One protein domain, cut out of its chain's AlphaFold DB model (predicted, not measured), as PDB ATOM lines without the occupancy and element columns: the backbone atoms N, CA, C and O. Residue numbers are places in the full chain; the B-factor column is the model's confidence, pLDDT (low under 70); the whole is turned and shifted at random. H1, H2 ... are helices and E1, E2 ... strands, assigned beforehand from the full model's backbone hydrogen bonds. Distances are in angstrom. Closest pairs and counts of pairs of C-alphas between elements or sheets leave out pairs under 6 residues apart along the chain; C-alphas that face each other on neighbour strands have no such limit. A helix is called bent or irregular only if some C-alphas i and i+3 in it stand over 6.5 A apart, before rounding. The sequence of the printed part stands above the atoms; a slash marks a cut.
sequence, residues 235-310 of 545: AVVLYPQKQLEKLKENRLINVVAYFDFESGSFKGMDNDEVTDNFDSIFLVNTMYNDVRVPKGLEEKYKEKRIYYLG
ATOM      1  N   ALA A 235     475.893 410.191 484.822       93.44
ATOM      2  CA  ALA A 235     476.112 409.674 483.481       93.44
ATOM      3  C   ALA A 235     474.820 409.725 482.664       93.44
ATOM      4  O   ALA A 235     473.741 409.495 483.204       93.44
ATOM      5  N   VAL A 236     474.911 409.997 481.365       92.88
ATOM      6  CA  VAL A 236     473.738 410.083 480.480       92.88
ATOM      7  C   VAL A 236     473.771 409.035 479.373       92.88
ATOM      8  O   VAL A 236     474.802 408.791 478.750       92.88
ATOM      9  N   VAL A 237     472.617 408.445 479.082       92.62
ATOM     10  CA  VAL A 237     472.349 407.691 477.853       92.62
ATOM     11  C   VAL A 237     471.352 408.526 477.060       92.62
ATOM     12  O   VAL A 237     470.240 408.741 477.535       92.62
ATOM     13  N   LEU A 238     471.734 409.039 475.892       91.81
ATOM     14  CA  LEU A 238     470.937 410.039 475.178       91.81
ATOM     15  C   LEU A 238     470.366 409.489 473.869       91.81
ATOM     16  O   LEU A 238     471.106 408.981 473.024       91.81
ATOM     17  N   TYR A 239     469.057 409.653 473.684       90.25
ATOM     18  CA  TYR A 239     468.341 409.296 472.466       90.25
ATOM     19  C   TYR A 239     467.698 410.533 471.827       90.25
ATOM     20  O   TYR A 239     466.861 411.171 472.470       90.25
ATOM     21  N   PRO A 240     468.032 410.852 470.561       87.31
ATOM     22  CA  PRO A 240     469.068 410.222 469.737       87.31
ATOM     23  C   PRO A 240     470.486 410.681 470.132       87.31
ATOM     24  O   PRO A 240     470.683 411.836 470.513       87.31
ATOM     25  N   GLN A 241     471.496 409.821 469.940       87.00
ATOM     26  CA  GLN A 241     472.895 410.105 470.317       87.00
ATOM     27  C   GLN A 241     473.460 411.376 469.657       87.00
ATOM     28  O   GLN A 241     474.309 412.038 470.237       87.00
ATOM     29  N   LYS A 242     472.941 411.787 468.490       85.38
ATOM     30  CA  LYS A 242     473.336 413.040 467.812       85.38
ATOM     31  C   LYS A 242     473.150 414.309 468.660       85.38
ATOM     32  O   LYS A 242     473.755 415.329 468.358       85.38
ATOM     33  N   GLN A 243     472.308 414.269 469.695       85.00
ATOM     34  CA  GLN A 243     472.122 415.393 470.622       85.00
ATOM     35  C   GLN A 243     473.282 415.517 471.631       85.00
ATOM     36  O   GLN A 243     473.336 416.486 472.383       85.00
ATOM     37  N   LEU A 244     474.214 414.554 471.661       87.62
ATOM     38  CA  LEU A 244     475.314 414.523 472.622       87.62
ATOM     39  C   LEU A 244     476.269 415.699 472.447       87.62
ATOM     40  O   LEU A 244     476.647 416.298 473.444       87.62
ATOM     41  N   GLU A 245     476.623 416.058 471.212       83.94
ATOM     42  CA  GLU A 245     477.517 417.198 470.956       83.94
ATOM     43  C   GLU A 245     476.920 418.493 471.508       83.94
ATOM     44  O   GLU A 245     477.578 419.234 472.236       83.94
ATOM     45  N   LYS A 246     475.614 418.694 471.288       78.69
ATOM     46  CA  LYS A 246     474.895 419.827 471.873       78.69
ATOM     47  C   LYS A 246     474.932 419.802 473.392       78.69
ATOM     48  O   LYS A 246     475.071 420.859 473.986       78.69
ATOM     49  N   LEU A 247     474.802 418.631 474.018       82.94
ATOM     50  CA  LEU A 247     474.889 418.499 475.471       82.94
ATOM     51  C   LEU A 247     476.317 418.748 475.982       82.94
ATOM     52  O   LEU A 247     476.476 419.382 477.023       82.94
ATOM     53  N   LYS A 248     477.351 418.286 475.263       81.94
ATOM     54  CA  LYS A 248     478.763 418.471 475.634       81.94
ATOM     55  C   LYS A 248     479.111 419.951 475.780       81.94
ATOM     56  O   LYS A 248     479.796 420.290 476.740       81.94
ATOM     57  N   GLU A 249     478.594 420.802 474.897       73.06
ATOM     58  CA  GLU A 249     478.794 422.259 474.915       73.06
ATOM     59  C   GLU A 249     478.063 422.979 476.068       73.06
ATOM     60  O   GLU A 249     478.376 424.128 476.378       73.06
ATOM     61  N   ASN A 250     477.077 422.328 476.697       65.94
ATOM     62  CA  ASN A 250     475.955 423.007 477.353       65.94
ATOM     63  C   ASN A 250     475.460 422.272 478.618       65.94
ATOM     64  O   ASN A 250     474.267 422.006 478.794       65.94
ATOM     65  N   ARG A 251     476.387 421.916 479.512       69.56
ATOM     66  CA  ARG A 251     476.106 421.139 480.735       69.56
ATOM     67  C   ARG A 251     475.798 422.069 481.907       69.56
ATOM     68  O   ARG A 251     476.590 422.960 482.196       69.56
ATOM     69  N   LEU A 252     474.669 421.853 482.584       67.56
ATOM     70  CA  LEU A 252     474.263 422.650 483.752       67.56
ATOM     71  C   LEU A 252     474.249 421.839 485.049       67.56
ATOM     72  O   LEU A 252     474.694 422.342 486.077       67.56
ATOM     73  N   ILE A 253     473.803 420.580 485.011       74.50
ATOM     74  CA  ILE A 253     474.086 419.635 486.101       74.50
ATOM     75  C   ILE A 253     475.459 418.984 485.893       74.50
ATOM     76  O   ILE A 253     476.022 419.026 484.797       74.50
ATOM     77  N   ASN A 254     475.984 418.346 486.940       84.50
ATOM     78  CA  ASN A 254     477.287 417.683 486.937       84.50
ATOM     79  C   ASN A 254     477.277 416.367 486.127       84.50
ATOM     80  O   ASN A 254     477.407 415.265 486.669       84.50
ATOM     81  N   VAL A 255     477.062 416.480 484.813       89.06
ATOM     82  CA  VAL A 255     477.148 415.368 483.865       89.06
ATOM     83  C   VAL A 255     478.612 415.112 483.534       89.06
ATOM     84  O   VAL A 255     479.252 415.919 482.858       89.06
ATOM     85  N   VAL A 256     479.128 413.972 483.982       92.25
ATOM     86  CA  VAL A 256     480.551 413.620 483.864       92.25
ATOM     87  C   VAL A 256     480.824 412.526 482.839       92.25
ATOM     88  O   VAL A 256     481.967 412.361 482.418       92.25
ATOM     89  N   ALA A 257     479.800 411.774 482.426       94.31
ATOM     90  CA  ALA A 257     479.957 410.674 481.482       94.31
ATOM     91  C   ALA A 257     478.767 410.544 480.525       94.31
ATOM     92  O   ALA A 257     477.638 410.906 480.858       94.31
ATOM     93  N   TYR A 258     479.014 409.985 479.344       93.81
ATOM     94  CA  TYR A 258     477.987 409.633 478.367       93.81
ATOM     95  C   TYR A 258     478.142 408.185 477.911       93.81
ATOM     96  O   TYR A 258     479.244 407.639 477.901       93.81
ATOM     97  N   PHE A 259     477.034 407.550 477.544       93.50
ATOM     98  CA  PHE A 259     477.049 406.197 477.010       93.50
ATOM     99  C   PHE A 259     477.390 406.209 475.527       93.50
ATOM    100  O   PHE A 259     476.687 406.817 474.716       93.50
ATOM    101  N   ASP A 260     478.462 405.512 475.180       91.75
ATOM    102  CA  ASP A 260     478.877 405.325 473.804       91.75
ATOM    103  C   ASP A 260     478.325 403.999 473.271       91.75
ATOM    104  O   ASP A 260     478.762 402.918 473.674       91.75
ATOM    105  N   PHE A 261     477.353 404.080 472.359       88.31
ATOM    106  CA  PHE A 261     476.674 402.903 471.813       88.31
ATOM    107  C   PHE A 261     477.603 402.001 470.993       88.31
ATOM    108  O   PHE A 261     477.357 400.798 470.931       88.31
ATOM    109  N   GLU A 262     478.667 402.550 470.401       88.50
ATOM    110  CA  GLU A 262     479.634 401.772 469.622       88.50
ATOM    111  C   GLU A 262     480.493 400.872 470.519       88.50
ATOM    112  O   GLU A 262     480.667 399.688 470.227       88.50
ATOM    113  N   SER A 263     481.004 401.406 471.634       88.25
ATOM    114  CA  SER A 263     481.825 400.637 472.581       88.25
ATOM    115  C   SER A 263     481.030 399.913 473.676       88.25
ATOM    116  O   SER A 263     481.590 399.073 474.384       88.25
ATOM    117  N   GLY A 264     479.743 400.227 473.855       88.25
ATOM    118  CA  GLY A 264     478.894 399.641 474.898       88.25
ATOM    119  C   GLY A 264     479.329 400.006 476.326       88.25
ATOM    120  O   GLY A 264     479.116 399.231 477.268       88.25
ATOM    121  N   SER A 265     479.997 401.150 476.489       91.56
ATOM    122  CA  SER A 265     480.562 401.612 477.762       91.56
ATOM    123  C   SER A 265     480.368 403.116 477.946       91.56
ATOM    124  O   SER A 265     480.165 403.854 476.981       91.56
ATOM    125  N   PHE A 266     480.428 403.574 479.196       95.00
ATOM    126  CA  PHE A 266     480.438 405.002 479.490       95.00
ATOM    127  C   PHE A 266     481.825 405.589 479.249       95.00
ATOM    128  O   PHE A 266     482.836 404.993 479.627       95.00
ATOM    129  N   LYS A 267     481.856 406.767 478.630       95.00
ATOM    130  CA  LYS A 267     483.053 407.572 478.398       95.00
ATOM    131  C   LYS A 267     482.939 408.897 479.135       95.00
ATOM    132  O   LYS A 267     481.842 409.441 479.265       95.00
ATOM    133  N   GLY A 268     484.059 409.398 479.643       93.94
ATOM    134  CA  GLY A 268     484.125 410.696 480.296       93.94
ATOM    135  C   GLY A 268     483.783 411.801 479.306       93.94
ATOM    136  O   GLY A 268     484.182 411.757 478.146       93.94
ATOM    137  N   MET A 269     483.022 412.793 479.756       90.25
ATOM    138  CA  MET A 269     482.520 413.840 478.869       90.25
ATOM    139  C   MET A 269     483.617 414.742 478.276       90.25
ATOM    140  O   MET A 269     483.393 415.343 477.226       90.25
ATOM    141  N   ASP A 270     484.776 414.839 478.937       88.69
ATOM    142  CA  ASP A 270     485.864 415.754 478.557       88.69
ATOM    143  C   ASP A 270     487.100 415.055 477.980       88.69
ATOM    144  O   ASP A 270     487.873 415.678 477.257       88.69
ATOM    145  N   ASN A 271     487.310 413.777 478.302       90.38
ATOM    146  CA  ASN A 271     488.483 413.009 477.876       90.38
ATOM    147  C   ASN A 271     488.139 411.830 476.952       90.38
ATOM    148  O   ASN A 271     489.053 411.194 476.435       90.38
ATOM    149  N   ASP A 272     486.850 411.523 476.769       91.06
ATOM    150  CA  ASP A 272     486.336 410.361 476.034       91.06
ATOM    151  C   ASP A 272     486.931 409.004 476.496       91.06
ATOM    152  O   ASP A 272     486.827 407.987 475.801       91.06
ATOM    153  N   GLU A 273     487.526 408.951 477.696       95.00
ATOM    154  CA  GLU A 273     488.085 407.729 478.281       95.00
ATOM    155  C   GLU A 273     486.993 406.917 478.973       95.00
ATOM    156  O   GLU A 273     486.078 407.474 479.581       95.00
ATOM    157  N   VAL A 274     487.098 405.588 478.923       95.50
ATOM    158  CA  VAL A 274     486.135 404.705 479.593       95.50
ATOM    159  C   VAL A 274     486.130 404.978 481.098       95.50
ATOM    160  O   VAL A 274     487.180 404.986 481.740       95.50
ATOM    161  N   THR A 275     484.944 405.179 481.670       94.12
ATOM    162  CA  THR A 275     484.774 405.515 483.086       94.12
ATOM    163  C   THR A 275     483.494 404.917 483.651       94.12
ATOM    164  O   THR A 275     482.478 404.871 482.968       94.12
ATOM    165  N   ASP A 276     483.531 404.529 484.926       91.94
ATOM    166  CA  ASP A 276     482.355 404.155 485.727       91.94
ATOM    167  C   ASP A 276     482.201 405.077 486.967       91.94
ATOM    168  O   ASP A 276     481.503 404.756 487.940       91.94
ATOM    169  N   ASN A 277     482.891 406.230 486.950       92.19
ATOM    170  CA  ASN A 277     482.961 407.192 488.054       92.19
ATOM    171  C   ASN A 277     481.771 408.169 488.071       92.19
ATOM    172  O   ASN A 277     481.917 409.377 487.872       92.19
ATOM    173  N   PHE A 278     480.583 407.629 488.300       92.69
ATOM    174  CA  PHE A 278     479.337 408.380 488.442       92.69
ATOM    175  C   PHE A 278     478.397 407.681 489.420       92.69
ATOM    176  O   PHE A 278     478.487 406.472 489.625       92.69
ATOM    177  N   ASP A 279     477.481 408.427 490.019       90.50
ATOM    178  CA  ASP A 279     476.568 407.935 491.050       90.50
ATOM    179  C   ASP A 279     475.244 407.453 490.448       90.50
ATOM    180  O   ASP A 279     474.656 406.468 490.900       90.50
ATOM    181  N   SER A 280     474.785 408.138 489.397       90.44
ATOM    182  CA  SER A 280     473.490 407.895 488.758       90.44
ATOM    183  C   SER A 280     473.592 407.874 487.237       90.44
ATOM    184  O   SER A 280     474.457 408.529 486.655       90.44
ATOM    185  N   ILE A 281     472.674 407.153 486.594       91.12
ATOM    186  CA  ILE A 281     472.529 407.073 485.139       91.12
ATOM    187  C   ILE A 281     471.175 407.650 484.744       91.12
ATOM    188  O   ILE A 281     470.139 407.228 485.252       91.12
ATOM    189  N   PHE A 282     471.179 408.605 483.824       91.12
ATOM    190  CA  PHE A 282     469.984 409.219 483.263       91.12
ATOM    191  C   PHE A 282     469.809 408.719 481.834       91.12
ATOM    192  O   PHE A 282     470.587 409.071 480.947       91.12
ATOM    193  N   LEU A 283     468.790 407.898 481.599       91.88
ATOM    194  CA  LEU A 283     468.367 407.521 480.257       91.88
ATOM    195  C   LEU A 283     467.407 408.588 479.754       91.88
ATOM    196  O   LEU A 283     466.277 408.675 480.217       91.88
ATOM    197  N   VAL A 284     467.867 409.406 478.817       91.06
ATOM    198  CA  VAL A 284     467.137 410.562 478.303       91.06
ATOM    199  C   VAL A 284     466.681 410.273 476.885       91.06
ATOM    200  O   VAL A 284     467.490 410.234 475.959       91.06
ATOM    201  N   ASN A 285     465.379 410.083 476.709       89.50
ATOM    202  CA  ASN A 285     464.744 410.012 475.404       89.50
ATOM    203  C   ASN A 285     464.050 411.338 475.097       89.50
ATOM    204  O   ASN A 285     463.024 411.652 475.690       89.50
ATOM    205  N   THR A 286     464.606 412.112 474.163       86.25
ATOM    206  CA  THR A 286     464.017 413.387 473.732       86.25
ATOM    207  C   THR A 286     463.042 413.225 472.565       86.25
ATOM    208  O   THR A 286     462.561 414.226 472.045       86.25
ATOM    209  N   MET A 287     462.811 411.997 472.089       80.81
ATOM    210  CA  MET A 287     461.886 411.700 470.995       80.81
ATOM    211  C   MET A 287     460.490 411.373 471.534       80.81
ATOM    212  O   MET A 287     460.339 410.929 472.669       80.81
ATOM    213  N   TYR A 288     459.472 411.504 470.680       75.19
ATOM    214  CA  TYR A 288     458.099 411.111 471.020       75.19
ATOM    215  C   TYR A 288     457.909 409.593 471.112       75.19
ATOM    216  O   TYR A 288     457.080 409.124 471.886       75.19
ATOM    217  N   ASN A 289     458.668 408.826 470.329       77.06
ATOM    218  CA  ASN A 289     458.492 407.379 470.238       77.06
ATOM    219  C   ASN A 289     459.145 406.656 471.417       77.06
ATOM    220  O   ASN A 289     460.221 407.054 471.875       77.06
ATOM    221  N   ASP A 290     458.536 405.547 471.829       83.38
ATOM    222  CA  ASP A 290     459.084 404.680 472.866       83.38
ATOM    223  C   ASP A 290     460.420 404.073 472.429       83.38
ATOM    224  O   ASP A 290     460.577 403.570 471.309       83.38
ATOM    225  N   VAL A 291     461.390 404.079 473.339       86.25
ATOM    226  CA  VAL A 291     462.717 403.502 473.113       86.25
ATOM    227  C   VAL A 291     462.925 402.300 474.027       86.25
ATOM    228  O   VAL A 291     462.500 402.277 475.179       86.25
ATOM    229  N   ARG A 292     463.602 401.265 473.519       86.19
ATOM    230  CA  ARG A 292     464.045 400.145 474.357       86.19
ATOM    231  C   ARG A 292     465.319 400.515 475.097       86.19
ATOM    232  O   ARG A 292     466.281 400.982 474.487       86.19
ATOM    233  N   VAL A 293     465.340 400.214 476.389       84.00
ATOM    234  CA  VAL A 293     466.546 400.281 477.217       84.00
ATOM    235  C   VAL A 293     467.619 399.343 476.630       84.00
ATOM    236  O   VAL A 293     467.282 398.238 476.184       84.00
ATOM    237  N   PRO A 294     468.909 399.738 476.586       81.19
ATOM    238  CA  PRO A 294     469.967 398.864 476.093       81.19
ATOM    239  C   PRO A 294     470.040 397.571 476.910       81.19
ATOM    240  O   PRO A 294     470.086 397.599 478.141       81.19
ATOM    241  N   LYS A 295     470.088 396.424 476.222       79.25
ATOM    242  CA  LYS A 295     470.189 395.113 476.879       79.25
ATOM    243  C   LYS A 295     471.431 395.048 477.769       79.25
ATOM    244  O   LYS A 295     472.524 395.390 477.325       79.25
ATOM    245  N   GLY A 296     471.261 394.568 478.998       82.19
ATOM    246  CA  GLY A 296     472.354 394.381 479.955       82.19
ATOM    247  C   GLY A 296     472.866 395.665 480.616       82.19
ATOM    248  O   GLY A 296     473.741 395.566 481.472       82.19
ATOM    249  N   LEU A 297     472.333 396.854 480.284       86.25
ATOM    250  CA  LEU A 297     472.702 398.103 480.967       86.25
ATOM    251  C   LEU A 297     472.345 398.027 482.457       86.25
ATOM    252  O   LEU A 297     473.189 398.283 483.309       86.25
ATOM    253  N   GLU A 298     471.115 397.617 482.758       83.88
ATOM    254  CA  GLU A 298     470.623 397.468 484.130       83.88
ATOM    255  C   GLU A 298     471.395 396.392 484.896       83.88
ATOM    256  O   GLU A 298     471.768 396.601 486.043       83.88
ATOM    257  N   GLU A 299     471.714 395.268 484.251       86.75
ATOM    258  CA  GLU A 299     472.502 394.195 484.869       86.75
ATOM    259  C   GLU A 299     473.938 394.643 485.177       86.75
ATOM    260  O   GLU A 299     474.449 394.387 486.271       86.75
ATOM    261  N   LYS A 300     474.584 395.338 484.230       88.38
ATOM    262  CA  LYS A 300     475.961 395.840 484.357       88.38
ATOM    263  C   LYS A 300     476.071 396.942 485.412       88.38
ATOM    264  O   LYS A 300     477.071 397.000 486.121       88.38
ATOM    265  N   TYR A 301     475.044 397.782 485.538       88.38
ATOM    266  CA  TYR A 301     475.031 398.957 486.412       88.38
ATOM    267  C   TYR A 301     474.000 398.872 487.544       88.38
ATOM    268  O   TYR A 301     473.551 399.899 488.042       88.38
ATOM    269  N   LYS A 302     473.668 397.661 488.006       86.12
ATOM    270  CA  LYS A 302     472.648 397.404 489.043       86.12
ATOM    271  C   LYS A 302     472.867 398.122 490.382       86.12
ATOM    272  O   LYS A 302     471.922 398.327 491.129       86.12
ATOM    273  N   GLU A 303     474.116 398.474 490.691       88.31
ATOM    274  CA  GLU A 303     474.493 399.200 491.914       88.31
ATOM    275  C   GLU A 303     474.362 400.729 491.754       88.31
ATOM    276  O   GLU A 303     474.563 401.477 492.709       88.31
ATOM    277  N   LYS A 304     474.075 401.215 490.539       88.88
ATOM    278  CA  LYS A 304     473.869 402.636 490.231       88.88
ATOM    279  C   LYS A 304     472.379 402.950 490.223       88.88
ATOM    280  O   LYS A 304     471.555 402.123 489.836       88.88
ATOM    281  N   ARG A 305     472.021 404.182 490.589       88.38
ATOM    282  CA  ARG A 305     470.633 404.642 490.476       88.38
ATOM    283  C   ARG A 305     470.328 405.005 489.026       88.38
ATOM    284  O   ARG A 305     471.013 405.848 488.452       88.38
ATOM    285  N   ILE A 306     469.302 404.392 488.446       88.25
ATOM    286  CA  ILE A 306     468.909 404.615 487.053       88.25
ATOM    287  C   ILE A 306     467.598 405.405 487.004       88.25
ATOM    288  O   ILE A 306     466.630 405.057 487.680       88.25
ATOM    289  N   TYR A 307     467.579 406.472 486.209       88.19
ATOM    290  CA  TYR A 307     466.412 407.312 485.963       88.19
ATOM    291  C   TYR A 307     466.035 407.261 484.487       88.19
ATOM    292  O   TYR A 307     466.884 407.464 483.620       88.19
ATOM    293  N   TYR A 308     464.754 407.044 484.213       88.00
ATOM    294  CA  TYR A 308     464.208 406.959 482.862       88.00
ATOM    295  C   TYR A 308     463.432 408.243 482.571       88.00
ATOM    296  O   TYR A 308     462.357 408.485 483.120       88.00
ATOM    297  N   LEU A 309     464.021 409.103 481.745       89.06
ATOM    298  CA  LEU A 309     463.519 410.428 481.403       89.06
ATOM    299  C   LEU A 309     463.028 410.416 479.952       89.06
ATOM    300  O   LEU A 309     463.817 410.505 479.017       89.06
ATOM    301  N   GLY A 310     461.715 410.303 479.767       86.75
ATOM    302  CA  GLY A 310     461.070 410.200 478.454       86.75
ATOM    303  C   GLY A 310     460.303 408.889 478.302       86.75
ATOM    304  O   GLY A 310     459.947 408.261 479.300       86.75
TER     305      GLY A 310
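What this domain is: This is residues 235 to 310 of the 545 residues of the protein "Peptidase_S8 domain-containing protein" of Pseudobutyrivibrio sp. AR14 (UniProt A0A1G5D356). A strongly twisted sheet of five strands makes the body, with the short helix H1 over one face, while the small helix H2 only grazes the sheet and the long link of residues 286 to 296 loops out from E4 before coming back to H2. The printed part has 76 residues, with the named elements in the order E1, H1, E2, E3, E4, H2, E5. The sheet is mixed, in the order E3, E2, E1, E4, E5, and the class is mixed, helices and strands. The whole is compact, with a radius of gyration of the C-alphas of 11.6 A, and rounded, spanning 29 by 27 by 23 A.

Where its parts are: E1 is residues 235 to 239, 13.5 A long, and begins with C-alpha 235 at (476.112, 409.674, 483.481). H1 is residues 241 to 248, 11.5 A, with C-alpha 241 at (472.895, 410.105, 470.317); it is only just irregular, C-alphas 242 and 245 being 6.7 A apart. E2 is residues 255 to 260, 14.3 A, and E3 is residues 265 to 268, 10.1 A. E4 is residues 280 to 285, 16.1 A. H2 is residues 297 to 300, 5.2 A. E5 is residues 305 to 309, 12.9 A, and ends with C-alpha 309 at (463.519, 410.428, 481.403).

How they stand to each other: E1 and E4 are parallel at 11 degrees, with N 237 and O 282 at 2.8 A. E2 and E1 are parallel at 50 degrees, with N 236 and O 257 at 2.9 A. E2 and E3 form an antiparallel hairpin at 142 degrees, with N 267 and O 258 at 2.8 A. E4 and E5 are parallel at 16 degrees, with N 283 and O 307 at 2.8 A. These N and O pairs are within hydrogen-bond range. The edge strands E3 and E5 are apart. H1 is on the sheet at a height over the sheet of 8.9 A, lies over E1 and runs along the strands, at 23 degrees to E1 on the local plane; the closest C-alphas of the two, Leu 238 and Leu 244, are 6.8 A apart. H2 only grazes the sheet, with its residues 297 to 300, and is apart from H1. E1, H1, E2 and E4, H2, E5 are strand-helix-strand units, each two parallel neighbour strands with a helix between them in the chain and a right-handed crossover. In H1, 2 of 4 O i to N i+4 pairs are within hydrogen-bond range; H2 is too short for such a pair.

The domain as a whole: The two C-alphas farthest apart, Asn 271 and Asn 289, are 31.5 A from each other. The printed part has no cut. The links E3 to E4 and E4 to H2 are long, with 11 residues each. The mean pLDDT of the printed part is 87.2, and residues 250 to 252 are under 70.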